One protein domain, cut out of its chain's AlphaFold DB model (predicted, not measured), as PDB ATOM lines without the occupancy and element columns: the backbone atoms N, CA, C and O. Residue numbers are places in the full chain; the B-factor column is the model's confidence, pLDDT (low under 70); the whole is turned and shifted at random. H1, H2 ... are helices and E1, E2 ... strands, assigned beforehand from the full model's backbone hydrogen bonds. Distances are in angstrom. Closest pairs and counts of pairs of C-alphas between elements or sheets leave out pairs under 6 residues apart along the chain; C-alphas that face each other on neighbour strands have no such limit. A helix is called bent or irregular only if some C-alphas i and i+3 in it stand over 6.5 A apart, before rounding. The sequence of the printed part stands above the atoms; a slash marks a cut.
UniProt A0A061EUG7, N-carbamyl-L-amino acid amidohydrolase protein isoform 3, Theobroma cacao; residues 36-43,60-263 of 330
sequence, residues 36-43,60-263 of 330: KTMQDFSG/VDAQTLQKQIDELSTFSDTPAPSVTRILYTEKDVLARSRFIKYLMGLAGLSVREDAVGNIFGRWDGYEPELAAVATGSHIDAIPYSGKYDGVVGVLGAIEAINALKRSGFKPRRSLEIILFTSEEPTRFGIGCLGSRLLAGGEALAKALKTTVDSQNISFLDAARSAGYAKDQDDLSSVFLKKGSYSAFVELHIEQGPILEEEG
ATOM      1  N   LYS A  36     117.601 123.833  60.394       59.09
ATOM      2  CA  LYS A  36     117.406 122.387  60.244       59.09
ATOM      3  C   LYS A  36     117.575 121.642  61.571       59.09
ATOM      4  O   LYS A  36     116.720 120.845  61.938       59.09
ATOM      5  N   THR A  37     118.611 121.974  62.339       63.09
ATOM      6  CA  THR A  37     118.840 121.381  63.669       63.09
ATOM      7  C   THR A  37     117.695 121.708  64.635       63.09
ATOM      8  O   THR A  37     117.217 120.834  65.354       63.09
ATOM      9  N   MET A  38     117.186 122.946  64.612       58.00
ATOM     10  CA  MET A  38     116.015 123.338  65.405       58.00
ATOM     11  C   MET A  38     114.742 122.587  64.993       58.00
ATOM     12  O   MET A  38     113.944 122.232  65.860       58.00
ATOM     13  N   GLN A  39     114.531 122.333  63.699       59.00
ATOM     14  CA  GLN A  39     113.393 121.547  63.206       59.00
ATOM     15  C   GLN A  39     113.462 120.096  63.687       59.00
ATOM     16  O   GLN A  39     112.486 119.590  64.245       59.00
ATOM     17  N   ASP A  40     114.626 119.466  63.528       62.00
ATOM     18  CA  ASP A  40     114.848 118.073  63.913       62.00
ATOM     19  C   ASP A  40     114.700 117.879  65.433       62.00
ATOM     20  O   ASP A  40     114.138 116.877  65.876       62.00
ATOM     21  N   PHE A  41     115.129 118.858  66.242       53.78
ATOM     22  CA  PHE A  41     115.048 118.785  67.705       53.78
ATOM     23  C   PHE A  41     113.673 119.177  68.271       53.78
ATOM     24  O   PHE A  41     113.180 118.547  69.204       53.78
ATOM     25  N   SER A  42     113.029 120.216  67.727       56.53
ATOM     26  CA  SER A  42     111.752 120.720  68.260       56.53
ATOM     27  C   SER A  42     110.535 119.896  67.834       56.53
ATOM     28  O   SER A  42     109.484 119.990  68.470       56.53
ATOM     29  N   GLY A  43     110.640 119.115  66.753       50.78
ATOM     30  CA  GLY A  43     109.511 118.383  66.173       50.78
ATOM     31  C   GLY A  43     108.443 119.285  65.537       50.78
ATOM     32  O   GLY A  43     107.360 118.802  65.204       50.78
ATOM     33  N   VAL A  60     117.560 143.826  70.287       96.31
ATOM     34  CA  VAL A  60     117.879 143.663  71.708       96.31
ATOM     35  C   VAL A  60     118.575 144.929  72.195       96.31
ATOM     36  O   VAL A  60     119.523 145.400  71.564       96.31
ATOM     37  N   ASP A  61     118.141 145.473  73.329       96.19
ATOM     38  CA  ASP A  61     118.844 146.566  73.998       96.19
ATOM     39  C   ASP A  61     120.002 146.008  74.838       96.19
ATOM     40  O   ASP A  61     119.913 145.838  76.057       96.19
ATOM     41  N   ALA A  62     121.111 145.706  74.160       97.12
ATOM     42  CA  ALA A  62     122.300 145.128  74.783       97.12
ATOM     43  C   ALA A  62     122.876 146.009  75.906       97.12
ATOM     44  O   ALA A  62     123.416 145.494  76.883       97.12
ATOM     45  N   GLN A  63     122.746 147.337  75.796       98.06
ATOM     46  CA  GLN A  63     123.256 148.260  76.811       98.06
ATOM     47  C   GLN A  63     122.427 148.188  78.089       98.06
ATOM     48  O   GLN A  63     122.988 148.149  79.185       98.06
ATOM     49  N   THR A  64     121.100 148.176  77.964       97.69
ATOM     50  CA  THR A  64     120.209 148.029  79.118       97.69
ATOM     51  C   THR A  64     120.347 146.645  79.739       97.69
ATOM     52  O   THR A  64     120.453 146.558  80.960       97.69
ATOM     53  N   LEU A  65     120.446 145.583  78.934       98.44
ATOM     54  CA  LEU A  65     120.664 144.227  79.441       98.44
ATOM     55  C   LEU A  65     121.972 144.122  80.242       98.44
ATOM     56  O   LEU A  65     121.965 143.617  81.362       98.44
ATOM     57  N   GLN A  66     123.080 144.670  79.730       98.69
ATOM     58  CA  GLN A  66     124.350 144.669  80.464       98.69
ATOM     59  C   GLN A  66     124.261 145.468  81.772       98.69
ATOM     60  O   GLN A  66     124.734 144.998  82.804       98.69
ATOM     61  N   LYS A  67     123.603 146.637  81.769       98.56
ATOM     62  CA  LYS A  67     123.363 147.412  82.998       98.56
ATOM     63  C   LYS A  67     122.533 146.635  84.015       98.56
ATOM     64  O   LYS A  67     122.815 146.722  85.202       98.56
ATOM     65  N   GLN A  68     121.536 145.875  83.565       98.69
ATOM     66  CA  GLN A  68     120.719 145.045  84.448       98.69
ATOM     67  C   GLN A  68     121.524 143.890  85.056       98.69
ATOM     68  O   GLN A  68     121.351 143.598  86.235       98.69
ATOM     69  N   ILE A  69     122.424 143.270  84.286       98.88
ATOM     70  CA  ILE A  69     123.374 142.270  84.800       98.88
ATOM     71  C   ILE A  69     124.275 142.904  85.869       98.88
ATOM     72  O   ILE A  69     124.450 142.345  86.952       98.88
ATOM     73  N   ASP A  70     124.815 144.093  85.592       98.69
ATOM     74  CA  ASP A  70     125.679 144.814  86.528       98.69
ATOM     75  C   ASP A  70     124.925 145.213  87.806       98.69
ATOM     76  O   ASP A  70     125.439 145.023  88.906       98.69
ATOM     77  N   GLU A  71     123.686 145.693  87.696       98.62
ATOM     78  CA  GLU A  71     122.847 146.038  88.847       98.62
ATOM     79  C   GLU A  71     122.478 144.798  89.671       98.62
ATOM     80  O   GLU A  71     122.636 144.809  90.894       98.62
ATOM     81  N   LEU A  72     122.081 143.695  89.027       98.75
ATOM     82  CA  LEU A  72     121.789 142.440  89.720       98.75
ATOM     83  C   LEU A  72     123.024 141.894  90.455       98.75
ATOM     84  O   LEU A  72     122.900 141.322  91.539       98.75
ATOM     85  N   SER A  73     124.226 142.100  89.906       98.56
ATOM     86  CA  SER A  73     125.478 141.686  90.550       98.56
ATOM     87  C   SER A  73     125.742 142.399  91.885       98.56
ATOM     88  O   SER A  73     126.469 141.873  92.725       98.56
ATOM     89  N   THR A  74     125.103 143.551  92.138       98.50
ATOM     90  CA  THR A  74     125.241 144.286  93.408       98.50
ATOM     91  C   THR A  74     124.516 143.623  94.582       98.50
ATOM     92  O   THR A  74     124.855 143.879  95.739       98.50
ATOM     93  N   PHE A  75     123.556 142.728  94.318       98.50
ATOM     94  CA  PHE A  75     122.932 141.892  95.346       98.50
ATOM     95  C   PHE A  75     123.838 140.694  95.646       98.50
ATOM     96  O   PHE A  75     123.574 139.570  95.213       98.50
ATOM     97  N   SER A  76     124.926 140.965  96.363       98.56
ATOM     98  CA  SER A  76     125.981 140.002  96.664       98.56
ATOM     99  C   SER A  76     126.456 140.136  98.112       98.56
ATOM    100  O   SER A  76     126.478 141.237  98.667       98.56
ATOM    101  N   ASP A  77     126.835 139.009  98.714       98.19
ATOM    102  CA  ASP A  77     127.517 138.949 100.013       98.19
ATOM    103  C   ASP A  77     129.043 139.105  99.882       98.19
ATOM    104  O   ASP A  77     129.727 139.391 100.865       98.19
ATOM    105  N   THR A  78     129.590 138.985  98.667       97.56
ATOM    106  CA  THR A  78     131.007 139.244  98.368       97.56
ATOM    107  C   THR A  78     131.206 140.562  97.619       97.56
ATOM    108  O   THR A  78     130.361 140.925  96.793       97.56
ATOM    109  N   PRO A  79     132.324 141.280  97.850       97.38
ATOM    110  CA  PRO A  79     132.671 142.462  97.070       97.38
ATOM    111  C   PRO A  79     132.859 142.150  95.581       97.38
ATOM    112  O   PRO A  79     133.373 141.094  95.215       97.38
ATOM    113  N   ALA A  80     132.522 143.125  94.733       96.38
ATOM    114  CA  ALA A  80     132.815 143.071  93.305       96.38
ATOM    115  C   ALA A  80     134.327 142.843  93.051       96.38
ATOM    116  O   ALA A  80     135.156 143.365  93.804       96.38
ATOM    117  N   PRO A  81     134.704 142.119  91.980       97.31
ATOM    118  CA  PRO A  81     133.851 141.663  90.874       97.31
ATOM    119  C   PRO A  81     133.096 140.349  91.129       97.31
ATOM    120  O   PRO A  81     132.310 139.944  90.276       97.31
ATOM    121  N   SER A  82     133.325 139.693  92.267       98.31
ATOM    122  CA  SER A  82     132.719 138.402  92.589       98.31
ATOM    123  C   SER A  82     131.290 138.532  93.108       98.31
ATOM    124  O   SER A  82     130.969 139.445  93.875       98.31
ATOM    125  N   VAL A  83     130.453 137.559  92.767       98.69
ATOM    126  CA  VAL A  83     129.080 137.450  93.257       98.69
ATOM    127  C   VAL A  83     128.969 136.250  94.190       98.69
ATOM    128  O   VAL A  83     129.509 135.187  93.922       98.69
ATOM    129  N   THR A  84     128.263 136.436  95.302       98.69
ATOM    130  CA  THR A  84     127.789 135.353  96.167       98.69
ATOM    131  C   THR A  84     126.351 135.664  96.520       98.69
ATOM    132  O   THR A  84     126.076 136.691  97.147       98.69
ATOM    133  N   ARG A  85     125.424 134.806  96.102       98.69
ATOM    134  CA  ARG A  85     123.993 135.002  96.346       98.69
ATOM    135  C   ARG A  85     123.339 133.652  96.581       98.69
ATOM    136  O   ARG A  85     122.903 132.984  95.653       98.69
ATOM    137  N   ILE A  86     123.301 133.260  97.845       98.62
ATOM    138  CA  ILE A  86     122.829 131.940  98.258       98.62
ATOM    139  C   ILE A  86     121.306 131.944  98.433       98.62
ATOM    140  O   ILE A  86     120.738 132.907  98.945       98.62
ATOM    141  N   LEU A  87     120.652 130.847  98.038       98.69
ATOM    142  CA  LEU A  87     119.209 130.618  98.186       98.69
ATOM    143  C   LEU A  87     118.668 131.110  99.539       98.69
ATOM    144  O   LEU A  87     119.179 130.723 100.592       98.69
ATOM    145  N   TYR A  88     117.597 131.906  99.515       98.62
ATOM    146  CA  TYR A  88     116.863 132.440 100.670       98.62
ATOM    147  C   TYR A  88     117.670 133.320 101.637       98.62
ATOM    148  O   TYR A  88     117.200 133.591 102.743       98.62
ATOM    149  N   THR A  89     118.874 133.773 101.284       98.56
ATOM    150  CA  THR A  89     119.530 134.842 102.051       98.56
ATOM    151  C   THR A  89     118.898 136.195 101.732       98.56
ATOM    152  O   THR A  89     118.105 136.342 100.800       98.56
ATOM    153  N   GLU A  90     119.257 137.224 102.501       98.12
ATOM    154  CA  GLU A  90     118.773 138.586 102.259       98.12
ATOM    155  C   GLU A  90     119.065 139.051 100.822       98.12
ATOM    156  O   GLU A  90     118.199 139.643 100.178       98.12
ATOM    157  N   LYS A  91     120.258 138.754 100.286       98.44
ATOM    158  CA  LYS A  91     120.647 139.151  98.923       98.44
ATOM    159  C   LYS A  91     119.791 138.476  97.865       98.44
ATOM    160  O   LYS A  91     119.368 139.146  96.925       98.44
ATOM    161  N   ASP A  92     119.488 137.195  98.044       98.81
ATOM    162  CA  ASP A  92     118.583 136.461  97.166       98.81
ATOM    163  C   ASP A  92     117.165 137.050  97.201       98.81
ATOM    164  O   ASP A  92     116.604 137.410  96.165       98.81
ATOM    165  N   VAL A  93     116.613 137.280  98.396       98.31
ATOM    166  CA  VAL A  93     115.281 137.886  98.555       98.31
ATOM    167  C   VAL A  93     115.212 139.273  97.911       98.31
ATOM    168  O   VAL A  93     114.228 139.589  97.233       98.31
ATOM    169  N   LEU A  94     116.238 140.111  98.084       98.06
ATOM    170  CA  LEU A  94     116.307 141.437  97.465       98.06
ATOM    171  C   LEU A  94     116.384 141.346  95.936       98.06
ATOM    172  O   LEU A  94     115.605 142.023  95.263       98.06
ATOM    173  N   ALA A  95     117.244 140.478  95.399       98.62
ATOM    174  CA  ALA A  95     117.379 140.247  93.962       98.62
ATOM    175  C   ALA A  95     116.056 139.775  93.330       98.62
ATOM    176  O   ALA A  95     115.600 140.326  92.326       98.62
ATOM    177  N   ARG A  96     115.371 138.813  93.960       98.56
ATOM    178  CA  ARG A  96     114.055 138.323  93.520       98.56
ATOM    179  C   ARG A  96     112.996 139.417  93.546       98.56
ATOM    180  O   ARG A  96     112.309 139.661  92.554       98.56
ATOM    181  N   SER A  97     112.817 140.041  94.710       93.62
ATOM    182  CA  SER A  97     111.650 140.882  94.991       93.62
ATOM    183  C   SER A  97     111.764 142.296  94.448       93.62
ATOM    184  O   SER A  97     110.793 142.799  93.886       93.62
ATOM    185  N   ARG A  98     112.927 142.932  94.598       94.31
ATOM    186  CA  ARG A  98     113.125 144.331  94.204       94.31
ATOM    187  C   ARG A  98     113.587 144.479  92.768       94.31
ATOM    188  O   ARG A  98     113.384 145.547  92.204       94.31
ATOM    189  N   PHE A  99     114.177 143.433  92.192       97.94
ATOM    190  CA  PHE A  99     114.747 143.506  90.856       97.94
ATOM    191  C   PHE A  99     113.996 142.631  89.853       97.94
ATOM    192  O   PHE A  99     113.256 143.165  89.029       97.94
ATOM    193  N   ILE A 100     114.082 141.300  89.943       98.62
ATOM    194  CA  ILE A 100     113.517 140.424  88.901       98.62
ATOM    195  C   ILE A 100     111.995 140.557  88.781       98.62
ATOM    196  O   ILE A 100     111.488 140.806  87.687       98.62
ATOM    197  N   LYS A 101     111.248 140.467  89.892       98.44
ATOM    198  CA  LYS A 101     109.783 140.641  89.861       98.44
ATOM    199  C   LYS A 101     109.375 142.033  89.375       98.44
ATOM    200  O   LYS A 101     108.377 142.164  88.669       98.44
ATOM    201  N   TYR A 102     110.156 143.059  89.714       98.12
ATOM    202  CA  TYR A 102     109.932 144.418  89.230       98.12
ATOM    203  C   TYR A 102     110.119 144.516  87.709       98.12
ATOM    204  O   TYR A 102     109.236 145.034  87.026       98.12
ATOM    205  N   LEU A 103     111.201 143.953  87.161       98.69
ATOM    206  CA  LEU A 103     111.450 143.920  85.716       98.69
ATOM    207  C   LEU A 103     110.380 143.124  84.957       98.69
ATOM    208  O   LEU A 103     109.908 143.582  83.918       98.69
ATOM    209  N   MET A 104     109.934 141.983  85.492       98.75
ATOM    210  CA  MET A 104     108.801 141.240  84.925       98.75
ATOM    211  C   MET A 104     107.515 142.083  84.915       98.75
ATOM    212  O   MET A 104     106.790 142.100  83.920       98.75
ATOM    213  N   GLY A 105     107.249 142.828  85.993       98.25
ATOM    214  CA  GLY A 105     106.121 143.756  86.074       98.25
ATOM    215  C   GLY A 105     106.213 144.901  85.060       98.25
ATOM    216  O   GLY A 105     105.229 145.191  84.380       98.25
ATOM    217  N   LEU A 106     107.393 145.511  84.889       97.94
ATOM    218  CA  LEU A 106     107.643 146.540  83.868       97.94
ATOM    219  C   LEU A 106     107.465 146.006  82.445       97.94
ATOM    220  O   LEU A 106     106.926 146.704  81.586       97.94
ATOM    221  N   ALA A 107     107.862 144.757  82.207       97.94
ATOM    222  CA  ALA A 107     107.603 144.062  80.955       97.94
ATOM    223  C   ALA A 107     106.110 143.729  80.764       97.94
ATOM    224  O   ALA A 107     105.740 143.194  79.722       97.94
ATOM    225  N   GLY A 108     105.230 144.043  81.723       98.00
ATOM    226  CA  GLY A 108     103.787 143.812  81.652       98.00
ATOM    227  C   GLY A 108     103.418 142.334  81.742       98.00
ATOM    228  O   GLY A 108     102.558 141.883  80.982       98.00
ATOM    229  N   LEU A 109     104.119 141.578  82.589       98.75
ATOM    230  CA  LEU A 109     103.862 140.162  82.843       98.75
ATOM    231  C   LEU A 109     103.022 139.971  84.102       98.75
ATOM    232  O   LEU A 109     103.209 140.662  85.104       98.75
ATOM    233  N   SER A 110     102.138 138.979  84.067       98.56
ATOM    234  CA  SER A 110     101.430 138.497  85.252       98.56
ATOM    235  C   SER A 110     102.391 137.652  86.085       98.56
ATOM    236  O   SER A 110     102.797 136.573  85.649       98.56
ATOM    237  N   VAL A 111     102.773 138.151  87.264       98.69
ATOM    238  CA  VAL A 111     103.762 137.503  88.137       98.69
ATOM    239  C   VAL A 111     103.073 136.666  89.216       98.69
ATOM    240  O   VAL A 111     102.188 137.160  89.914       98.69
ATOM    241  N   ARG A 112     103.501 135.411  89.385       98.38
ATOM    242  CA  ARG A 112     103.107 134.534  90.503       98.38
ATOM    243  C   ARG A 112     104.313 133.801  91.085       98.38
ATOM    244  O   ARG A 112     105.351 133.700  90.436       98.38
ATOM    245  N   GLU A 113     104.141 133.254  92.280       98.12
ATOM    246  CA  GLU A 113     105.152 132.476  93.002       98.12
ATOM    247  C   GLU A 113     104.525 131.172  93.497       98.12
ATOM    248  O   GLU A 113     103.332 131.148  93.812       98.12
ATOM    249  N   ASP A 114     105.304 130.094  93.558       97.06
ATOM    250  CA  ASP A 114     104.868 128.839  94.179       97.06
ATOM    251  C   ASP A 114     105.341 128.705  95.639       97.06
ATOM    252  O   ASP A 114     105.927 129.620  96.224       97.06
ATOM    253  N   ALA A 115     105.067 127.548  96.249       96.38
ATOM    254  CA  ALA A 115     105.345 127.299  97.661       96.38
ATOM    255  C   ALA A 115     106.839 127.341  98.028       96.38
ATOM    256  O   ALA A 115     107.151 127.530  99.204       96.38
ATOM    257  N   VAL A 116     107.746 127.185  97.057       97.00
ATOM    258  CA  VAL A 116     109.203 127.226  97.262       97.00
ATOM    259  C   VAL A 116     109.850 128.448  96.612       97.00
ATOM    260  O   VAL A 116     111.068 128.587  96.650       97.00
ATOM    261  N   GLY A 117     109.072 129.364  96.042       97.62
ATOM    262  CA  GLY A 117     109.593 130.607  95.481       97.62
ATOM    263  C   GLY A 117     110.193 130.475  94.084       97.62
ATOM    264  O   GLY A 117     111.007 131.322  93.705       97.62
ATOM    265  N   ASN A 118     109.781 129.473  93.293       98.75
ATOM    266  CA  ASN A 118     109.890 129.642  91.843       98.75
ATOM    267  C   ASN A 118     108.974 130.808  91.447       98.75
ATOM    268  O   ASN A 118     107.828 130.891  91.901       98.75
ATOM    269  N   ILE A 119     109.481 131.718  90.622       98.88
ATOM    270  CA  ILE A 119     108.770 132.917  90.176       98.88
ATOM    271  C   ILE A 119     108.419 132.743  88.703       98.88
ATOM    272  O   ILE A 119     109.274 132.409  87.889       98.88
ATOM    273  N   PHE A 120     107.169 133.021  88.351       98.88
ATOM    274  CA  PHE A 120     106.660 132.877  86.993       98.88
ATOM    275  C   PHE A 120     106.138 134.220  86.495       98.88
ATOM    276  O   PHE A 120     105.260 134.797  87.135       98.88
ATOM    277  N   GLY A 121     106.629 134.693  85.351       98.81
ATOM    278  CA  GLY A 121     106.144 135.889  84.661       98.81
ATOM    279  C   GLY A 121     105.481 135.521  83.337       98.81
ATOM    280  O   GLY A 121     106.171 135.162  82.385       98.81
ATOM    281  N   ARG A 122     104.150 135.617  83.256       98.81
ATOM    282  CA  ARG A 122     103.372 135.189  82.082       98.81
ATOM    283  C   ARG A 122     102.962 136.359  81.192       98.81
ATOM    284  O   ARG A 122     102.376 137.331  81.668       98.81
ATOM    285  N   TRP A 123     103.198 136.227  79.889       98.75
ATOM    286  CA  TRP A 123     102.548 137.011  78.844       98.75
ATOM    287  C   TRP A 123     101.456 136.160  78.198       98.75
ATOM    288  O   TRP A 123     101.750 135.187  77.500       98.75
ATOM    289  N   ASP A 124     100.194 136.524  78.426       98.56
ATOM    290  CA  ASP A 124      99.075 135.783  77.857       98.56
ATOM    291  C   ASP A 124      99.006 135.897  76.335       98.56
ATOM    292  O   ASP A 124      99.056 136.990  75.758       98.56
ATOM    293  N   GLY A 125      98.909 134.729  75.700       98.06
ATOM    294  CA  GLY A 125      98.600 134.613  74.286       98.06
ATOM    295  C   GLY A 125      97.106 134.775  74.025       98.06
ATOM    296  O   GLY A 125      96.304 134.867  74.953       98.06
ATOM    297  N   TYR A 126      96.723 134.807  72.750       98.06
ATOM    298  CA  TYR A 126      95.309 134.898  72.374       98.06
ATOM    299  C   TYR A 126      94.537 133.570  72.527       98.06
ATOM    300  O   TYR A 126      93.311 133.592  72.474       98.06
ATOM    301  N   GLU A 127      95.235 132.453  72.768       98.06
ATOM    302  CA  GLU A 127      94.692 131.140  73.167       98.06
ATOM    303  C   GLU A 127      95.345 130.700  74.502       98.06
ATOM    304  O   GLU A 127      96.230 129.831  74.526       98.06
ATOM    305  N   PRO A 128      95.005 131.356  75.632       96.56
ATOM    306  CA  PRO A 128      95.703 131.188  76.911       96.56
ATOM    307  C   PRO A 128      95.514 129.808  77.563       96.56
ATOM    308  O   PRO A 128      96.284 129.446  78.456       96.56
ATOM    309  N   GLU A 129      94.512 129.041  77.134       96.94
ATOM    310  CA  GLU A 129      94.226 127.671  77.564       96.94
ATOM    311  C   GLU A 129      95.218 126.636  77.021       96.94
ATOM    312  O   GLU A 129      95.304 125.523  77.547       96.94
ATOM    313  N   LEU A 130      95.981 126.981  75.982       97.75
ATOM    314  CA  LEU A 130      97.026 126.110  75.470       97.75
ATOM    315  C   LEU A 130      98.229 126.070  76.407       97.75
ATOM    316  O   LEU A 130      98.594 127.060  77.044       97.75
ATOM    317  N   ALA A 131      98.899 124.916  76.423       98.12
ATOM    318  CA  ALA A 131     100.166 124.756  77.121       98.12
ATOM    319  C   ALA A 131     101.161 125.825  76.643       98.12
ATOM    320  O   ALA A 131     101.447 125.924  75.446       98.12
ATOM    321  N   ALA A 132     101.657 126.635  77.577       98.56
ATOM    322  CA  ALA A 132     102.529 127.767  77.284       98.56
ATOM    323  C   ALA A 132     103.902 127.304  76.764       98.56
ATOM    324  O   ALA A 132     104.287 126.145  76.941       98.56
ATOM    325  N   VAL A 133     104.652 128.210  76.139       98.81
ATOM    326  CA  VAL A 133     106.090 128.018  75.902       98.81
ATOM    327  C   VAL A 133     106.834 128.687  77.049       98.81
ATOM    328  O   VAL A 133     106.662 129.885  77.282       98.81
ATOM    329  N   ALA A 134     107.615 127.902  77.784       98.88
ATOM    330  CA  ALA A 134     108.384 128.387  78.915       98.88
ATOM    331  C   ALA A 134     109.828 128.699  78.515       98.88
ATOM    332  O   ALA A 134     110.415 128.048  77.651       98.88
ATOM    333  N   THR A 135     110.411 129.679  79.184       98.94
ATOM    334  CA  THR A 135     111.846 129.953  79.164       98.94
ATOM    335  C   THR A 135     112.278 130.418  80.541       98.94
ATOM    336  O   THR A 135     111.445 130.876  81.318       98.94
ATOM    337  N   GLY A 136     113.540 130.269  80.905       98.69
ATOM    338  CA  GLY A 136     113.955 130.598  82.256       98.69
ATOM    339  C   GLY A 136     115.328 130.078  82.597       98.69
ATOM    340  O   GLY A 136     115.935 129.387  81.788       98.69
ATOM    341  N   SER A 137     115.774 130.439  83.795       98.88
ATOM    342  CA  SER A 137     117.004 129.957  84.418       98.88
ATOM    343  C   SER A 137     117.000 130.355  85.905       98.88
ATOM    344  O   SER A 137     115.926 130.516  86.503       98.88
ATOM    345  N   HIS A 138     118.165 130.523  86.522       98.88
ATOM    346  CA  HIS A 138     118.335 130.838  87.938       98.88
ATOM    347  C   HIS A 138     119.079 132.163  88.168       98.88
ATOM    348  O   HIS A 138     119.558 132.805  87.237       98.88
ATOM    349  N   ILE A 139     119.111 132.626  89.422       98.81
ATOM    350  CA  ILE A 139     119.932 133.781  89.827       98.81
ATOM    351  C   ILE A 139     120.718 133.517  91.105       98.81
ATOM    352  O   ILE A 139     121.417 134.419  91.550       98.81
ATOM    353  N   ASP A 140     120.581 132.376  91.769       98.75
ATOM    354  CA  ASP A 140     121.514 132.037  92.840       98.75
ATOM    355  C   ASP A 140     122.922 131.858  92.265       98.75
ATOM    356  O   ASP A 140     123.086 131.552  91.090       98.75
ATOM    357  N   ALA A 141     123.928 132.147  93.082       98.56
ATOM    358  CA  ALA A 141     125.321 132.177  92.665       98.56
ATOM    359  C   ALA A 141     126.197 131.610  93.783       98.56
ATOM    360  O   ALA A 141     126.137 132.115  94.915       98.56
ATOM    361  N   ILE A 142     127.004 130.594  93.458       97.19
ATOM    362  CA  ILE A 142     127.964 129.989  94.394       97.19
ATOM    363  C   ILE A 142     128.965 131.028  94.929       97.19
ATOM    364  O   ILE A 142     129.132 132.092  94.326       97.19
ATOM    365  N   PRO A 143     129.646 130.758  96.056       97.69
ATOM    366  CA  PRO A 143     130.592 131.701  96.629       97.69
ATOM    367  C   PRO A 143     131.701 132.092  95.649       97.69
ATOM    368  O   PRO A 143     132.342 131.239  95.042       97.69
ATOM    369  N   TYR A 144     131.963 133.394  95.563       97.38
ATOM    370  CA  TYR A 144     133.019 133.985  94.736       97.38
ATOM    371  C   TYR A 144     132.900 133.727  93.221       97.38
ATOM    372  O   TYR A 144     133.913 133.728  92.518       97.38
ATOM    373  N   SER A 145     131.685 133.564  92.695       97.44
ATOM    374  CA  SER A 145     131.451 133.278  91.277       97.44
ATOM    375  C   SER A 145     131.276 134.533  90.410       97.44
ATOM    376  O   SER A 145     131.493 135.672  90.845       97.44
ATOM    377  N   GLY A 146     130.948 134.312  89.133       98.06
ATOM    378  CA  GLY A 146     130.684 135.359  88.152       98.06
ATOM    379  C   GLY A 146     129.260 135.923  88.212       98.06
ATOM    380  O   GLY A 146     128.429 135.544  89.028       98.06
ATOM    381  N   LYS A 147     128.965 136.853  87.298       98.50
ATOM    382  CA  LYS A 147     127.670 137.560  87.218       98.50
ATOM    383  C   LYS A 147     126.760 137.119  86.063       98.50
ATOM    384  O   LYS A 147     125.722 137.738  85.854       98.50
ATOM    385  N   TYR A 148     127.178 136.119  85.286       98.75
ATOM    386  CA  TYR A 148     126.507 135.715  84.042       98.75
ATOM    387  C   TYR A 148     125.766 134.378  84.154       98.75
ATOM    388  O   TYR A 148     124.722 134.224  83.521       98.75
ATOM    389  N   ASP A 149     126.296 133.460  84.963       98.69
ATOM    390  CA  ASP A 149     125.742 132.130  85.222       98.69
ATOM    391  C   ASP A 149     124.300 132.212  85.740       98.69
ATOM    392  O   ASP A 149     124.027 133.012  86.644       98.69
ATOM    393  N   GLY A 150     123.376 131.502  85.089       98.62
ATOM    394  CA  GLY A 150     121.918 131.602  85.241       98.62
ATOM    395  C   GLY A 150     121.289 132.953  84.858       98.62
ATOM    396  O   GLY A 150     120.286 133.041  84.141       98.62
ATOM    397  N   VAL A 151     121.904 134.055  85.291       98.88
ATOM    398  CA  VAL A 151     121.432 135.437  85.154       98.88
ATOM    399  C   VAL A 151     121.130 135.801  83.703       98.88
ATOM    400  O   VAL A 151     120.110 136.448  83.438       98.88
ATOM    401  N   VAL A 152     121.985 135.389  82.760       98.75
ATOM    402  CA  VAL A 152     121.773 135.639  81.325       98.75
ATOM    403  C   VAL A 152     120.478 134.985  80.837       98.75
ATOM    404  O   VAL A 152     119.749 135.611  80.068       98.75
ATOM    405  N   GLY A 153     120.134 133.794  81.325       98.81
ATOM    406  CA  GLY A 153     118.892 133.110  80.969       98.81
ATOM    407  C   GLY A 153     117.643 133.814  81.493       98.81
ATOM    408  O   GLY A 153     116.636 133.896  80.791       98.81
ATOM    409  N   VAL A 154     117.708 134.408  82.687       98.94
ATOM    410  CA  VAL A 154     116.567 135.123  83.287       98.94
ATOM    411  C   VAL A 154     116.394 136.520  82.693       98.94
ATOM    412  O   VAL A 154     115.312 136.866  82.212       98.94
ATOM    413  N   LEU A 155     117.444 137.346  82.708       98.88
ATOM    414  CA  LEU A 155     117.375 138.711  82.176       98.88
ATOM    415  C   LEU A 155     117.251 138.711  80.649       98.88
ATOM    416  O   LEU A 155     116.491 139.506  80.096       98.88
ATOM    417  N   GLY A 156     117.920 137.774  79.974       98.75
ATOM    418  CA  GLY A 156     117.776 137.552  78.538       98.75
ATOM    419  C   GLY A 156     116.357 137.139  78.153       98.75
ATOM    420  O   GLY A 156     115.838 137.651  77.167       98.75
ATOM    421  N   ALA A 157     115.677 136.309  78.953       98.81
ATOM    422  CA  ALA A 157     114.269 135.979  78.724       98.81
ATOM    423  C   ALA A 157     113.343 137.201  78.866       98.81
ATOM    424  O   ALA A 157     112.447 137.397  78.041       98.81
ATOM    425  N   ILE A 158     113.562 138.057  79.873       98.81
ATOM    426  CA  ILE A 158     112.790 139.304  80.039       98.81
ATOM    427  C   ILE A 158     113.005 140.219  78.831       98.81
ATOM    428  O   ILE A 158     112.045 140.745  78.263       98.81
ATOM    429  N   GLU A 159     114.253 140.374  78.396       98.69
ATOM    430  CA  GLU A 159     114.579 141.203  77.243       98.69
ATOM    431  C   GLU A 159     114.074 140.609  75.920       98.69
ATOM    432  O   GLU A 159     113.600 141.352  75.062       98.69
ATOM    433  N   ALA A 160     114.057 139.283  75.768       98.56
ATOM    434  CA  ALA A 160     113.450 138.616  74.619       98.56
ATOM    435  C   ALA A 160     111.948 138.923  74.522       98.56
ATOM    436  O   ALA A 160     111.445 139.247  73.443       98.56
ATOM    437  N   ILE A 161     111.230 138.915  75.651       98.44
ATOM    438  CA  ILE A 161     109.826 139.336  75.691       98.44
ATOM    439  C   ILE A 161     109.679 140.810  75.296       98.44
ATOM    440  O   ILE A 161     108.797 141.142  74.500       98.44
ATOM    441  N   ASN A 162     110.541 141.697  75.796       98.25
ATOM    442  CA  ASN A 162     110.509 143.110  75.414       98.25
ATOM    443  C   ASN A 162     110.779 143.300  73.914       98.25
ATOM    444  O   ASN A 162     110.071 144.070  73.264       98.25
ATOM    445  N   ALA A 163     111.747 142.580  73.346       97.75
ATOM    446  CA  ALA A 163     112.068 142.618  71.923       97.75
ATOM    447  C   ALA A 163     110.886 142.152  71.060       97.75
ATOM    448  O   ALA A 163     110.516 142.844  70.111       97.75
ATOM    449  N   LEU A 164     110.232 141.049  71.438       97.25
ATOM    450  CA  LEU A 164     109.014 140.560  70.784       97.25
ATOM    451  C   LEU A 164     107.860 141.569  70.887       97.25
ATOM    452  O   LEU A 164     107.132 141.803  69.922       97.25
ATOM    453  N   LYS A 165     107.687 142.216  72.045       96.12
ATOM    454  CA  LYS A 165     106.676 143.270  72.211       96.12
ATOM    455  C   LYS A 165     106.972 144.482  71.329       96.12
ATOM    456  O   LYS A 165     106.054 144.976  70.675       96.12
ATOM    457  N   ARG A 166     108.231 144.931  71.263       95.69
ATOM    458  CA  ARG A 166     108.668 146.035  70.387       95.69
ATOM    459  C   ARG A 166     108.462 145.715  68.908       95.69
ATOM    460  O   ARG A 166     108.092 146.611  68.157       95.69
ATOM    461  N   SER A 167     108.628 144.455  68.500       96.06
ATOM    462  CA  SER A 167     108.364 144.015  67.123       96.06
ATOM    463  C   SER A 167     106.871 143.830  66.808       96.06
ATOM    464  O   SER A 167     106.520 143.469  65.688       96.06
ATOM    465  N   GLY A 168     105.976 144.043  67.779       94.94
ATOM    466  CA  GLY A 168     104.532 143.885  67.602       94.94
ATOM    467  C   GLY A 168     104.044 142.434  67.588       94.94
ATOM    468  O   GLY A 168     102.890 142.200  67.224       94.94
ATOM    469  N   PHE A 169     104.874 141.466  67.999       96.12
ATOM    470  CA  PHE A 169     104.496 140.055  68.053       96.12
ATOM    471  C   PHE A 169     103.278 139.833  68.963       96.12
ATOM    472  O   PHE A 169     103.134 140.461  70.017       96.12
ATOM    473  N   LYS A 170     102.384 138.929  68.545       96.00
ATOM    474  CA  LYS A 170     101.195 138.521  69.302       96.00
ATOM    475  C   LYS A 170     101.233 137.006  69.509       96.00
ATOM    476  O   LYS A 170     100.937 136.274  68.565       96.00
ATOM    477  N   PRO A 171     101.609 136.529  70.708       97.06
ATOM    478  CA  PRO A 171     101.727 135.101  70.959       97.06
ATOM    479  C   PRO A 171     100.372 134.400  70.840       97.06
ATOM    480  O   PRO A 171      99.371 134.884  71.366       97.06
ATOM    481  N   ARG A 172     100.348 133.235  70.182       97.56
ATOM    482  CA  ARG A 172      99.190 132.327  70.209       97.56
ATOM    483  C   ARG A 172      99.080 131.625  71.552       97.56
ATOM    484  O   ARG A 172      98.149 131.872  72.306       97.56
ATOM    485  N   ARG A 173     100.081 130.794  71.857       98.56
ATOM    486  CA  ARG A 173     100.297 130.219  73.188       98.56
ATOM    487  C   ARG A 173     100.905 131.280  74.084       98.56
ATOM    488  O   ARG A 173     101.785 131.999  73.620       98.56
ATOM    489  N   SER A 174     100.514 131.330  75.352       98.81
ATOM    490  CA  SER A 174     101.199 132.193  76.318       98.81
ATOM    491  C   SER A 174     102.703 131.896  76.363       98.81
ATOM    492  O   SER A 174     103.129 130.750  76.184       98.81
ATOM    493  N   LEU A 175     103.495 132.935  76.621       98.88
ATOM    494  CA  LEU A 175     104.923 132.823  76.910       98.88
ATOM    495  C   LEU A 175     105.123 133.015  78.408       98.88
ATOM    496  O   LEU A 175     104.509 133.906  78.998       98.88
ATOM    497  N   GLU A 176     105.955 132.196  79.037       98.88
ATOM    498  CA  GLU A 176     106.165 132.275  80.479       98.88
ATOM    499  C   GLU A 176     107.644 132.205  80.836       98.88
ATOM    500  O   GLU A 176     108.339 131.262  80.469       98.88
ATOM    501  N   ILE A 177     108.111 133.218  81.560       98.94
ATOM    502  CA  ILE A 177     109.452 133.234  82.130       98.94
ATOM    503  C   ILE A 177     109.398 132.538  83.485       98.94
ATOM    504  O   ILE A 177     108.534 132.866  84.298       98.94
ATOM    505  N   ILE A 178     110.333 131.631  83.742       98.94
ATOM    506  CA  ILE A 178     110.516 130.964  85.025       98.94
ATOM    507  C   ILE A 178     111.863 131.398  85.600       98.94
ATOM    508  O   ILE A 178     112.914 131.151  85.017       98.94
ATOM    509  N   LEU A 179     111.835 132.046  86.757       98.94
ATOM    510  CA  LEU A 179     112.998 132.137  87.624       98.94
ATOM    511  C   LEU A 179     112.913 130.968  88.608       98.94
ATOM    512  O   LEU A 179     112.058 130.965  89.502       98.94
ATOM    513  N   PHE A 180     113.781 129.974  88.430       98.88
ATOM    514  CA  PHE A 180     113.866 128.846  89.349       98.88
ATOM    515  C   PHE A 180     114.345 129.304  90.728       98.88
ATOM    516  O   PHE A 180     115.095 130.273  90.874       98.88
ATOM    517  N   THR A 181     113.869 128.620  91.770       98.50
ATOM    518  CA  THR A 181     114.174 129.020  93.144       98.50
ATOM    519  C   THR A 181     115.658 128.870  93.459       98.50
ATOM    520  O   THR A 181     116.246 129.757  94.053       98.50
ATOM    521  N   SER A 182     116.294 127.798  93.008       98.50
ATOM    522  CA  SER A 182     117.739 127.617  93.095       98.50
ATOM    523  C   SER A 182     118.138 126.471  92.186       98.50
ATOM    524  O   SER A 182     117.422 125.461  92.102       98.50
ATOM    525  N   GLU A 183     119.247 126.675  91.493       97.88
ATOM    526  CA  GLU A 183     119.932 125.661  90.703       97.88
ATOM    527  C   GLU A 183     121.177 125.166  91.448       97.88
ATOM    528  O   GLU A 183     121.409 123.962  91.510       97.88
ATOM    529  N   GLU A 184     121.875 126.046  92.155       96.75
ATOM    530  CA  GLU A 184     123.160 125.730  92.758       96.75
ATOM    531  C   GLU A 184     123.021 124.894  94.041       96.75
ATOM    532  O   GLU A 184     122.203 125.201  94.917       96.75
ATOM    533  N   PRO A 185     123.882 123.885  94.270       95.69
ATOM    534  CA  PRO A 185     123.779 123.011  95.438       95.69
ATOM    535  C   PRO A 185     124.233 123.665  96.753       95.69
ATOM    536  O   PRO A 185     124.189 123.011  97.796       95.69
ATOM    537  N   THR A 186     124.652 124.934  96.749       95.50
ATOM    538  CA  THR A 186     125.461 125.536  97.826       95.50
ATOM    539  C   THR A 186     124.858 125.404  99.227       95.50
ATOM    540  O   THR A 186     125.560 125.048 100.170       95.50
ATOM    541  N   ARG A 187     123.569 125.723  99.411       97.50
ATOM    542  CA  ARG A 187     123.008 125.860 100.770       97.50
ATOM    543  C   ARG A 187     122.689 124.521 101.431       97.50
ATOM    544  O   ARG A 187     122.938 124.342 102.618       97.50
ATOM    545  N   PHE A 188     122.106 123.602 100.666       96.69
ATOM    546  CA  PHE A 188     121.540 122.352 101.183       96.69
ATOM    547  C   PHE A 188     122.164 121.096 100.559       96.69
ATOM    548  O   PHE A 188     121.683 119.994 100.809       96.69
ATOM    549  N   GLY A 189     123.196 121.243  99.724       94.88
ATOM    550  CA  GLY A 189     123.787 120.148  98.947       94.88
ATOM    551  C   GLY A 189     122.865 119.611  97.845       94.88
ATOM    552  O   GLY A 189     123.046 118.486  97.389       94.88
ATOM    553  N   ILE A 190     121.841 120.375  97.452       95.81
ATOM    554  CA  ILE A 190     120.795 119.949  96.513       95.81
ATOM    555  C   ILE A 190     120.769 120.918  95.337       95.81
ATOM    556  O   ILE A 190     120.215 122.007  95.460       95.81
ATOM    557  N   GLY A 191     121.333 120.498  94.204       95.50
ATOM    558  CA  GLY A 191     121.233 121.250  92.955       95.50
ATOM    559  C   GLY A 191     119.867 121.082  92.284       95.50
ATOM    560  O   GLY A 191     119.181 120.069  92.489       95.50
ATOM    561  N   CYS A 192     119.474 122.043  91.451       97.94
ATOM    562  CA  CYS A 192     118.197 122.092  90.740       97.94
ATOM    563  C   CYS A 192     116.976 121.963  91.675       97.94
ATOM    564  O   CYS A 192     115.998 121.301  91.327       97.94
ATOM    565  N   LEU A 193     117.003 122.543  92.884       98.44
ATOM    566  CA  LEU A 193     115.940 122.350  93.885       98.44
ATOM    567  C   LEU A 193     114.555 122.710  93.328       98.44
ATOM    568  O   LEU A 193     113.604 121.937  93.469       98.44
ATOM    569  N   GLY A 194     114.448 123.865  92.667       98.31
ATOM    570  CA  GLY A 194     113.184 124.356  92.113       98.31
ATOM    571  C   GLY A 194     112.653 123.470  90.993       98.31
ATOM    572  O   GLY A 194     111.523 122.986  91.062       98.31
ATOM    573  N   SER A 195     113.479 123.216  89.980       98.56
ATOM    574  CA  SER A 195     113.107 122.437  88.795       98.56
ATOM    575  C   SER A 195     112.858 120.956  89.111       98.56
ATOM    576  O   SER A 195     111.911 120.376  88.578       98.56
ATOM    577  N   ARG A 196     113.609 120.345  90.041       98.50
ATOM    578  CA  ARG A 196     113.351 118.971  90.521       98.50
ATOM    579  C   ARG A 196     111.987 118.841  91.194       98.50
ATOM    580  O   ARG A 196     111.324 117.819  91.019       98.50
ATOM    581  N   LEU A 197     111.553 119.852  91.952       98.25
ATOM    582  CA  LEU A 197     110.205 119.868  92.520       98.25
ATOM    583  C   LEU A 197     109.150 120.083  91.433       98.25
ATOM    584  O   LEU A 197     108.191 119.321  91.384       98.25
ATOM    585  N   LEU A 198     109.342 121.033  90.510       98.62
ATOM    586  CA  LEU A 198     108.420 121.231  89.381       98.62
ATOM    587  C   LEU A 198     108.232 119.943  88.562       98.62
ATOM    588  O   LEU A 198     107.123 119.657  88.118       98.62
ATOM    589  N   ALA A 199     109.282 119.132  88.418       98.31
ATOM    590  CA  ALA A 199     109.253 117.839  87.737       98.31
ATOM    591  C   ALA A 199     108.587 116.693  88.537       98.31
ATOM    592  O   ALA A 199     108.537 115.565  88.047       98.31
ATOM    593  N   GLY A 200     108.072 116.950  89.744       97.44
ATOM    594  CA  GLY A 200     107.385 115.950  90.569       97.44
ATOM    595  C   GLY A 200     108.311 115.108  91.449       97.44
ATOM    596  O   GLY A 200     108.026 113.939  91.706       97.44
ATOM    597  N   GLY A 201     109.440 115.662  91.900       96.75
ATOM    598  CA  GLY A 201     110.393 114.979  92.777       96.75
ATOM    599  C   GLY A 201     109.853 114.695  94.186       96.75
ATOM    600  O   GLY A 201     110.253 115.353  95.142       96.75
ATOM    601  N   GLU A 202     109.001 113.679  94.346       96.12
ATOM    602  CA  GLU A 202     108.405 113.286  95.638       96.12
ATOM    603  C   GLU A 202     109.448 112.946  96.711       96.12
ATOM    604  O   GLU A 202     109.326 113.355  97.868       96.12
ATOM    605  N   ALA A 203     110.506 112.222  96.331       96.56
ATOM    606  CA  ALA A 203     111.592 111.876  97.245       96.56
ATOM    607  C   ALA A 203     112.306 113.131  97.772       96.56
ATOM    608  O   ALA A 203     112.609 113.211  98.963       96.56
ATOM    609  N   LEU A 204     112.510 114.128  96.903       96.50
ATOM    610  CA  LEU A 204     113.072 115.420  97.286       96.50
ATOM    611  C   LEU A 204     112.112 116.176  98.212       96.50
ATOM    612  O   LEU A 204     112.525 116.594  99.288       96.50
ATOM    613  N   ALA A 205     110.830 116.285  97.854       95.62
ATOM    614  CA  ALA A 205     109.818 116.943  98.685       95.62
ATOM    615  C   ALA A 205     109.755 116.351 100.105       95.62
ATOM    616  O   ALA A 205     109.650 117.083 101.090       95.62
ATOM    617  N   LYS A 206     109.887 115.024 100.232       94.94
ATOM    618  CA  LYS A 206     109.978 114.344 101.529       94.94
ATOM    619  C   LYS A 206     111.279 114.670 102.266       94.94
ATOM    620  O   LYS A 206     111.222 114.950 103.461       94.94
ATOM    621  N   ALA A 207     112.423 114.627 101.580       95.25
ATOM    622  CA  ALA A 207     113.731 114.896 102.179       95.25
ATOM    623  C   ALA A 207     113.834 116.327 102.731       95.25
ATOM    624  O   ALA A 207     114.296 116.512 103.855       95.25
ATOM    625  N   LEU A 208     113.304 117.318 102.003       95.44
ATOM    626  CA  LEU A 208     113.328 118.737 102.383       95.44
ATOM    627  C   LEU A 208     112.663 119.035 103.737       95.44
ATOM    628  O   LEU A 208     112.972 120.050 104.352       95.44
ATOM    629  N   LYS A 209     111.802 118.148 104.250       91.81
ATOM    630  CA  LYS A 209     111.222 118.281 105.600       91.81
ATOM    631  C   LYS A 209     112.255 118.133 106.717       91.81
ATOM    632  O   LYS A 209     112.036 118.631 107.816       91.81
ATOM    633  N   THR A 210     113.342 117.413 106.451       94.38
ATOM    634  CA  THR A 210     114.406 117.103 107.417       94.38
ATOM    635  C   THR A 210     115.768 117.653 107.007       94.38
ATOM    636  O   THR A 210     116.714 117.559 107.781       94.38
ATOM    637  N   THR A 211     115.891 118.206 105.799       96.31
ATOM    638  CA  THR A 211     117.136 118.804 105.314       96.31
ATOM    639  C   THR A 211     117.470 120.075 106.092       96.31
ATOM    640  O   THR A 211     116.614 120.939 106.298       96.31
ATOM    641  N   VAL A 212     118.739 120.196 106.472       97.44
ATOM    642  CA  VAL A 212     119.317 121.375 107.120       97.44
ATOM    643  C   VAL A 212     120.543 121.849 106.341       97.44
ATOM    644  O   VAL A 212     121.175 121.052 105.647       97.44
ATOM    645  N   ASP A 213     120.861 123.138 106.433       96.81
ATOM    646  CA  ASP A 213     122.115 123.686 105.915       96.81
ATOM    647  C   ASP A 213     123.289 123.455 106.884       96.81
ATOM    648  O   ASP A 213     123.140 122.896 107.974       96.81
ATOM    649  N   SER A 214     124.485 123.896 106.484       93.38
ATOM    650  CA  SER A 214     125.707 123.782 107.296       93.38
ATOM    651  C   SER A 214     125.658 124.542 108.635       93.38
ATOM    652  O   SER A 214     126.495 124.307 109.506       93.38
ATOM    653  N   GLN A 215     124.669 125.419 108.836       95.88
ATOM    654  CA  GLN A 215     124.408 126.131 110.089       95.88
ATOM    655  C   GLN A 215     123.259 125.492 110.894       95.88
ATOM    656  O   GLN A 215     122.806 126.075 111.879       95.88
ATOM    657  N   ASN A 216     122.810 124.286 110.521       97.12
ATOM    658  CA  ASN A 216     121.655 123.584 111.092       97.12
ATOM    659  C   ASN A 216     120.315 124.329 110.937       97.12
ATOM    660  O   ASN A 216     119.369 124.058 111.682       97.12
ATOM    661  N   ILE A 217     120.190 125.248 109.977       97.75
ATOM    662  CA  ILE A 217     118.906 125.882 109.662       97.75
ATOM    663  C   ILE A 217     118.131 124.941 108.743       97.75
ATOM    664  O   ILE A 217     118.638 124.513 107.705       97.75
ATOM    665  N   SER A 218     116.894 124.608 109.114       97.44
ATOM    666  CA  SER A 218     116.051 123.745 108.285       97.44
ATOM    667  C   SER A 218     115.666 124.430 106.972       97.44
ATOM    668  O   SER A 218     115.492 125.652 106.919       97.44
ATOM    669  N   PHE A 219     115.471 123.644 105.909       97.06
ATOM    670  CA  PHE A 219     114.971 124.162 104.631       97.06
ATOM    671  C   PHE A 219     113.672 124.963 104.807       97.06
ATOM    672  O   PHE A 219     113.531 126.049 104.245       97.06
ATOM    673  N   LEU A 220     112.736 124.457 105.619       95.38
ATOM    674  CA  LEU A 220     111.452 125.117 105.850       95.38
ATOM    675  C   LEU A 220     111.613 126.449 106.583       95.38
ATOM    676  O   LEU A 220     110.930 127.409 106.238       95.38
ATOM    677  N   ASP A 221     112.514 126.543 107.559       95.94
ATOM    678  CA  ASP A 221     112.747 127.802 108.269       95.94
ATOM    679  C   ASP A 221     113.436 128.832 107.371       95.94
ATOM    680  O   ASP A 221     113.036 129.999 107.361       95.94
ATOM    681  N   ALA A 222     114.392 128.403 106.543       97.56
ATOM    682  CA  ALA A 222     114.997 129.257 105.526       97.56
ATOM    683  C   ALA A 222     113.946 129.767 104.521       97.56
ATOM    684  O   ALA A 222     113.844 130.977 104.306       97.56
ATOM    685  N   ALA A 223     113.104 128.881 103.981       97.06
ATOM    686  CA  ALA A 223     112.030 129.244 103.057       97.06
ATOM    687  C   ALA A 223     111.033 130.223 103.698       97.06
ATOM    688  O   ALA A 223     110.700 131.247 103.099       97.06
ATOM    689  N   ARG A 224     110.607 129.968 104.943       95.81
ATOM    690  CA  ARG A 224     109.712 130.860 105.704       95.81
ATOM    691  C   ARG A 224     110.329 132.226 105.948       95.81
ATOM    692  O   ARG A 224     109.628 133.227 105.806       95.81
ATOM    693  N   SER A 225     111.624 132.281 106.262       96.56
ATOM    694  CA  SER A 225     112.344 133.546 106.447       96.56
ATOM    695  C   SER A 225     112.384 134.384 105.163       96.56
ATOM    696  O   SER A 225     112.265 135.605 105.225       96.56
ATOM    697  N   ALA A 226     112.433 133.724 104.001       97.25
ATOM    698  CA  ALA A 226     112.326 134.353 102.687       97.25
ATOM    699  C   ALA A 226     110.875 134.632 102.242       97.25
ATOM    700  O   ALA A 226     110.659 135.244 101.197       97.25
ATOM    701  N   GLY A 227     109.872 134.238 103.036       95.81
ATOM    702  CA  GLY A 227     108.454 134.497 102.775       95.81
ATOM    703  C   GLY A 227     107.682 133.362 102.091       95.81
ATOM    704  O   GLY A 227     106.515 133.571 101.750       95.81
ATOM    705  N   TYR A 228     108.284 132.182 101.942       95.44
ATOM    706  CA  TYR A 228     107.732 130.996 101.273       95.44
ATOM    707  C   TYR A 228     107.331 129.895 102.277       95.44
ATOM    708  O   TYR A 228     107.462 130.073 103.486       95.44
ATOM    709  N   ALA A 229     106.787 128.769 101.799       86.62
ATOM    710  CA  ALA A 229     106.433 127.589 102.609       86.62
ATOM    711  C   ALA A 229     105.580 127.862 103.877       86.62
ATOM    712  O   ALA A 229     105.759 127.214 104.911       86.62
ATOM    713  N   LYS A 230     104.654 128.833 103.816       76.62
ATOM    714  CA  LYS A 230     103.885 129.290 104.991       76.62
ATOM    715  C   LYS A 230     102.861 128.274 105.514       76.62
ATOM    716  O   LYS A 230     102.694 128.204 106.723       76.62
ATOM    717  N   ASP A 231     102.259 127.457 104.643       65.31
ATOM    718  CA  ASP A 231     101.075 126.645 104.992       65.31
ATOM    719  C   ASP A 231     101.043 125.248 104.331       65.31
ATOM    720  O   ASP A 231      99.967 124.718 104.060       65.31
ATOM    721  N   GLN A 232     102.196 124.651 103.997       63.50
ATOM    722  CA  GLN A 232     102.217 123.361 103.293       63.50
ATOM    723  C   GLN A 232     103.066 122.297 103.972       63.50
ATOM    724  O   GLN A 232     104.280 122.436 104.103       63.50
ATOM    725  N   ASP A 233     102.402 121.191 104.306       67.50
ATOM    726  CA  ASP A 233     103.034 120.030 104.918       67.50
ATOM    727  C   ASP A 233     103.736 119.123 103.903       67.50
ATOM    728  O   ASP A 233     104.570 118.330 104.328       67.50
ATOM    729  N   ASP A 234     103.446 119.176 102.592       79.44
ATOM    730  CA  ASP A 234     103.969 118.180 101.634       79.44
ATOM    731  C   ASP A 234     104.582 118.689 100.313       79.44
ATOM    732  O   ASP A 234     105.054 117.859  99.540       79.44
ATOM    733  N   LEU A 235     104.685 120.008 100.083       92.00
ATOM    734  CA  LEU A 235     105.279 120.650  98.882       92.00
ATOM    735  C   LEU A 235     104.744 120.146  97.523       92.00
ATOM    736  O   LEU A 235     105.225 120.572  96.471       92.00
ATOM    737  N   SER A 236     103.727 119.282  97.517       93.31
ATOM    738  CA  SER A 236     103.186 118.653  96.313       93.31
ATOM    739  C   SER A 236     102.493 119.659  95.395       93.31
ATOM    740  O   SER A 236     102.406 119.441  94.188       93.31
ATOM    741  N   SER A 237     102.075 120.813  95.931       94.19
ATOM    742  CA  SER A 237     101.483 121.894  95.138       94.19
ATOM    743  C   SER A 237     102.453 122.523  94.134       94.19
ATOM    744  O   SER A 237     102.020 123.313  93.299       94.19
ATOM    745  N   VAL A 238     103.758 122.271  94.267       96.81
ATOM    746  CA  VAL A 238     104.786 122.759  93.337       96.81
ATOM    747  C   VAL A 238     104.786 121.925  92.054       96.81
ATOM    748  O   VAL A 238     105.212 122.397  91.007       96.81
ATOM    749  N   PHE A 239     104.296 120.687  92.100       97.94
ATOM    750  CA  PHE A 239     104.475 119.745  91.003       97.94
ATOM    751  C   PHE A 239     103.674 120.172  89.775       97.94
ATOM    752  O   PHE A 239     102.462 120.400  89.834       97.94
ATOM    753  N   LEU A 240     104.346 120.229  88.628       97.88
ATOM    754  CA  LEU A 240     103.692 120.481  87.357       97.88
ATOM    755  C   LEU A 240     103.141 119.181  86.785       97.88
ATOM    756  O   LEU A 240     103.791 118.135  86.760       97.88
ATOM    757  N   LYS A 241     101.929 119.259  86.239       97.38
ATOM    758  CA  LYS A 241     101.377 118.163  85.449       97.38
ATOM    759  C   LYS A 241     102.163 118.037  84.143       97.38
ATOM    760  O   LYS A 241     102.353 119.023  83.436       97.38
ATOM    761  N   LYS A 242     102.534 116.811  83.762       96.62
ATOM    762  CA  LYS A 242     103.149 116.536  82.454       96.62
ATOM    763  C   LYS A 242     102.323 117.157  81.317       96.62
ATOM    764  O   LYS A 242     101.119 116.915  81.223       96.62
ATOM    765  N   GLY A 243     102.985 117.933  80.459       94.50
ATOM    766  CA  GLY A 243     102.354 118.661  79.353       94.50
ATOM    767  C   GLY A 243     101.761 120.027  79.727       94.50
ATOM    768  O   GLY A 243     101.065 120.610  78.903       94.50
ATOM    769  N   SER A 244     102.019 120.551  80.934       95.75
ATOM    770  CA  SER A 244     101.638 121.923  81.319       95.75
ATOM    771  C   SER A 244     102.304 122.997  80.451       95.75
ATOM    772  O   SER A 244     101.717 124.052  80.216       95.75
ATOM    773  N   TYR A 245     103.505 122.704  79.947       98.44
ATOM    774  CA  TYR A 245     104.196 123.486  78.928       98.44
ATOM    775  C   TYR A 245     104.346 122.675  77.647       98.44
ATOM    776  O   TYR A 245     104.568 121.463  77.682       98.44
ATOM    777  N   SER A 246     104.230 123.360  76.512       98.31
ATOM    778  CA  SER A 246     104.452 122.777  75.189       98.31
ATOM    779  C   SER A 246     105.939 122.616  74.879       98.31
ATOM    780  O   SER A 246     106.288 121.744  74.090       98.31
ATOM    781  N   ALA A 247     106.780 123.489  75.433       98.12
ATOM    782  CA  ALA A 247     108.229 123.489  75.280       98.12
ATOM    783  C   ALA A 247     108.866 124.303  76.415       98.12
ATOM    784  O   ALA A 247     108.210 125.178  76.990       98.12
ATOM    785  N   PHE A 248     110.136 124.022  76.698       98.69
ATOM    786  CA  PHE A 248     110.990 124.799  77.592       98.69
ATOM    787  C   PHE A 248     112.304 125.110  76.866       98.69
ATOM    788  O   PHE A 248     112.869 124.214  76.241       98.69
ATOM    789  N   VAL A 249     112.755 126.365  76.917       98.38
ATOM    790  CA  VAL A 249     114.011 126.821  76.302       98.38
ATOM    791  C   VAL A 249     114.807 127.629  77.318       98.38
ATOM    792  O   VAL A 249     114.309 128.625  77.837       98.38
ATOM    793  N   GLU A 250     116.053 127.251  77.562       98.81
ATOM    794  CA  GLU A 250     116.959 127.964  78.462       98.81
ATOM    795  C   GLU A 250     118.128 128.542  77.667       98.81
ATOM    796  O   GLU A 250     118.785 127.838  76.903       98.81
ATOM    797  N   LEU A 251     118.342 129.851  77.810       98.69
ATOM    798  CA  LEU A 251     119.538 130.524  77.314       98.69
ATOM    799  C   LEU A 251     120.592 130.470  78.417       98.69
ATOM    800  O   LEU A 251     120.310 130.879  79.540       98.69
ATOM    801  N   HIS A 252     121.802 130.040  78.080       98.69
ATOM    802  CA  HIS A 252     122.896 129.958  79.036       98.69
ATOM    803  C   HIS A 252     124.232 130.330  78.391       98.69
ATOM    804  O   HIS A 252     124.386 130.236  77.172       98.69
ATOM    805  N   ILE A 253     125.194 130.764  79.207       98.50
ATOM    806  CA  ILE A 253     126.594 130.829  78.774       98.50
ATOM    807  C   ILE A 253     127.147 129.406  78.648       98.50
ATOM    808  O   ILE A 253     126.677 128.500  79.331       98.50
ATOM    809  N   GLU A 254     128.153 129.206  77.800       98.06
ATOM    810  CA  GLU A 254     128.696 127.866  77.541       98.06
ATOM    811  C   GLU A 254     129.308 127.210  78.789       98.06
ATOM    812  O   GLU A 254     129.227 125.998  78.942       98.06
ATOM    813  N   GLN A 255     129.942 128.009  79.659       96.12
ATOM    814  CA  GLN A 255     130.790 127.553  80.779       96.12
ATOM    815  C   GLN A 255     132.011 126.709  80.346       96.12
ATOM    816  O   GLN A 255     132.791 126.272  81.190       96.12
ATOM    817  N   GLY A 256     132.218 126.555  79.037       94.12
ATOM    818  CA  GLY A 256     133.402 126.000  78.393       94.12
ATOM    819  C   GLY A 256     133.987 126.973  77.361       94.12
ATOM    820  O   GLY A 256     133.457 128.075  77.190       94.12
ATOM    821  N   PRO A 257     135.102 126.600  76.714       95.50
ATOM    822  CA  PRO A 257     135.811 127.474  75.783       95.50
ATOM    823  C   PRO A 257     135.492 127.220  74.299       95.50
ATOM    824  O   PRO A 257     136.010 127.938  73.449       95.50
ATOM    825  N   ILE A 258     134.690 126.207  73.950       95.50
ATOM    826  CA  ILE A 258     134.579 125.680  72.581       95.50
ATOM    827  C   ILE A 258     134.025 126.727  71.615       95.50
ATOM    828  O   ILE A 258     134.593 126.928  70.545       95.50
ATOM    829  N   LEU A 259     132.953 127.439  71.972       97.12
ATOM    830  CA  LEU A 259     132.354 128.442  71.086       97.12
ATOM    831  C   LEU A 259     133.306 129.620  70.846       97.12
ATOM    832  O   LEU A 259     133.373 130.138  69.731       97.12
ATOM    833  N   GLU A 260     134.062 130.028  71.870       97.38
ATOM    834  CA  GLU A 260     135.073 131.080  71.738       97.38
ATOM    835  C   GLU A 260     136.248 130.623  70.862       97.38
ATOM    836  O   GLU A 260     136.624 131.334  69.927       97.38
ATOM    837  N   GLU A 261     136.790 129.430  71.117       97.50
ATOM    838  CA  GLU A 261     137.910 128.852  70.365       97.50
ATOM    839  C   GLU A 261     137.558 128.601  68.892       97.50
ATOM    840  O   GLU A 261     138.384 128.836  68.004       97.50
ATOM    841  N   GLU A 262     136.325 128.177  68.610       97.38
ATOM    842  CA  GLU A 262     135.830 127.941  67.251       97.38
ATOM    843  C   GLU A 262     135.316 129.216  66.558       97.38
ATOM    844  O   GLU A 262     135.062 129.208  65.350       97.38
ATOM    845  N   GLY A 263     135.167 130.330  67.285       97.06
ATOM    846  CA  GLY A 263     134.616 131.579  66.753       97.06
ATOM    847  C   GLY A 263     133.131 131.483  66.376       97.06
ATOM    848  O   GLY A 263     132.678 132.167  65.452       97.06
TER     849      GLY A 263
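This is residues 36 to 43 and 60 to 263 of the 330 residues of the protein "N-carbamyl-L-amino acid amidohydrolase protein isoform 3" of Theobroma cacao (UniProt A0A061EUG7). A strongly twisted five-strand sheet has the two long helices H3 and H4 over one face, with H2 packed on H4 farther from the sheet; the strand pair E1 and E5 forms a small separate ribbon. The short helices H5, H6 and H7 gather with long loops toward one end of the longest axis, while residues 36 to 41 and 256 to 263 stick out. The 212 printed residues have eight named helices and seven named strands, in the order H1 H2 E1 H3 E2 E3 E4 E5 H4 E6 H5 H6 H7 E7 H8. The main sheet, E2 E3 E6 E4 E7, is mixed, as is the class, helices and strands. The whole is compact, with a radius of gyration of the C-alphas of 17.5 A and spans of 50 by 41 by 34 A.

H1, residues 36 to 42, begins at C-alpha 36 (117.406, 122.387, 60.244). H2, residues 62 to 73, is 16.4 A long; E1 is residues 83 to 85. H3, residues 90 to 106, is 22.9 A long and only just irregular: C-alphas 98 and 101 are 6.6 A apart. E2 is residues 110 to 113, E3 119 to 123, E4 132 to 137, 16.3 A long, and E5 141 to 145. H4, residues 151 to 166, is 22.2 A long and begins at C-alpha 151 (121.432, 135.437, 85.154). E6 is residues 175 to 179, H5 193 to 198, H6 202 to 207, H7 219 to 225 and E7 245 to 249. H8, residues 258 to 262, ends at C-alpha 262 (135.830, 127.941, 67.251).

E2 and E3 form a hairpin, with N 110 and O 122 2.9 A apart. E3 and E6 are antiparallel, with N 121 and O 177 2.8 A apart. E4 is parallel to E6, N 178 to O 135 2.8 A, and to E7, N 246 to O 132 2.8 A. H3 and H4 lie on the same face, at heights of 10.1 A and 9.5 A over the sheet, in two layers, helices on one face of a sheet. H2, H3 and H4 form a bundle, a group of three helices. With residues 65 to 69 alone H2 touches H4, closest C-alphas Leu 65 and Leu 155, 7.0 A. E1 and E5 are antiparallel, N 85 to O 141 3.0 A. H5 only grazes the sheet with residues 194 to 195; it and H6 only just touch, with 3 pairs of C-alphas within 8 A, only at the corner, closest Leu 197 and Ala 205, 6.8 A. H7 is apart from H6. Every O i to N i+4 pair is within hydrogen-bond range in H1, H2, H4, H5, H6, H7 and H8, and 10 of 13 in H3.

The C-alphas of Asp 231 and Glu 262, the two farthest apart, are 51.3 A apart. Residues 44 to 59 are not printed, and C-alphas 43 and 60 are 27.2 A apart across the cut. The links E6 to H5, H6 to H7 and H7 to E7 are long. Mean pLDDT of the printed part is 95.4; residues 36 to 43 and 231 to 233 are under 70.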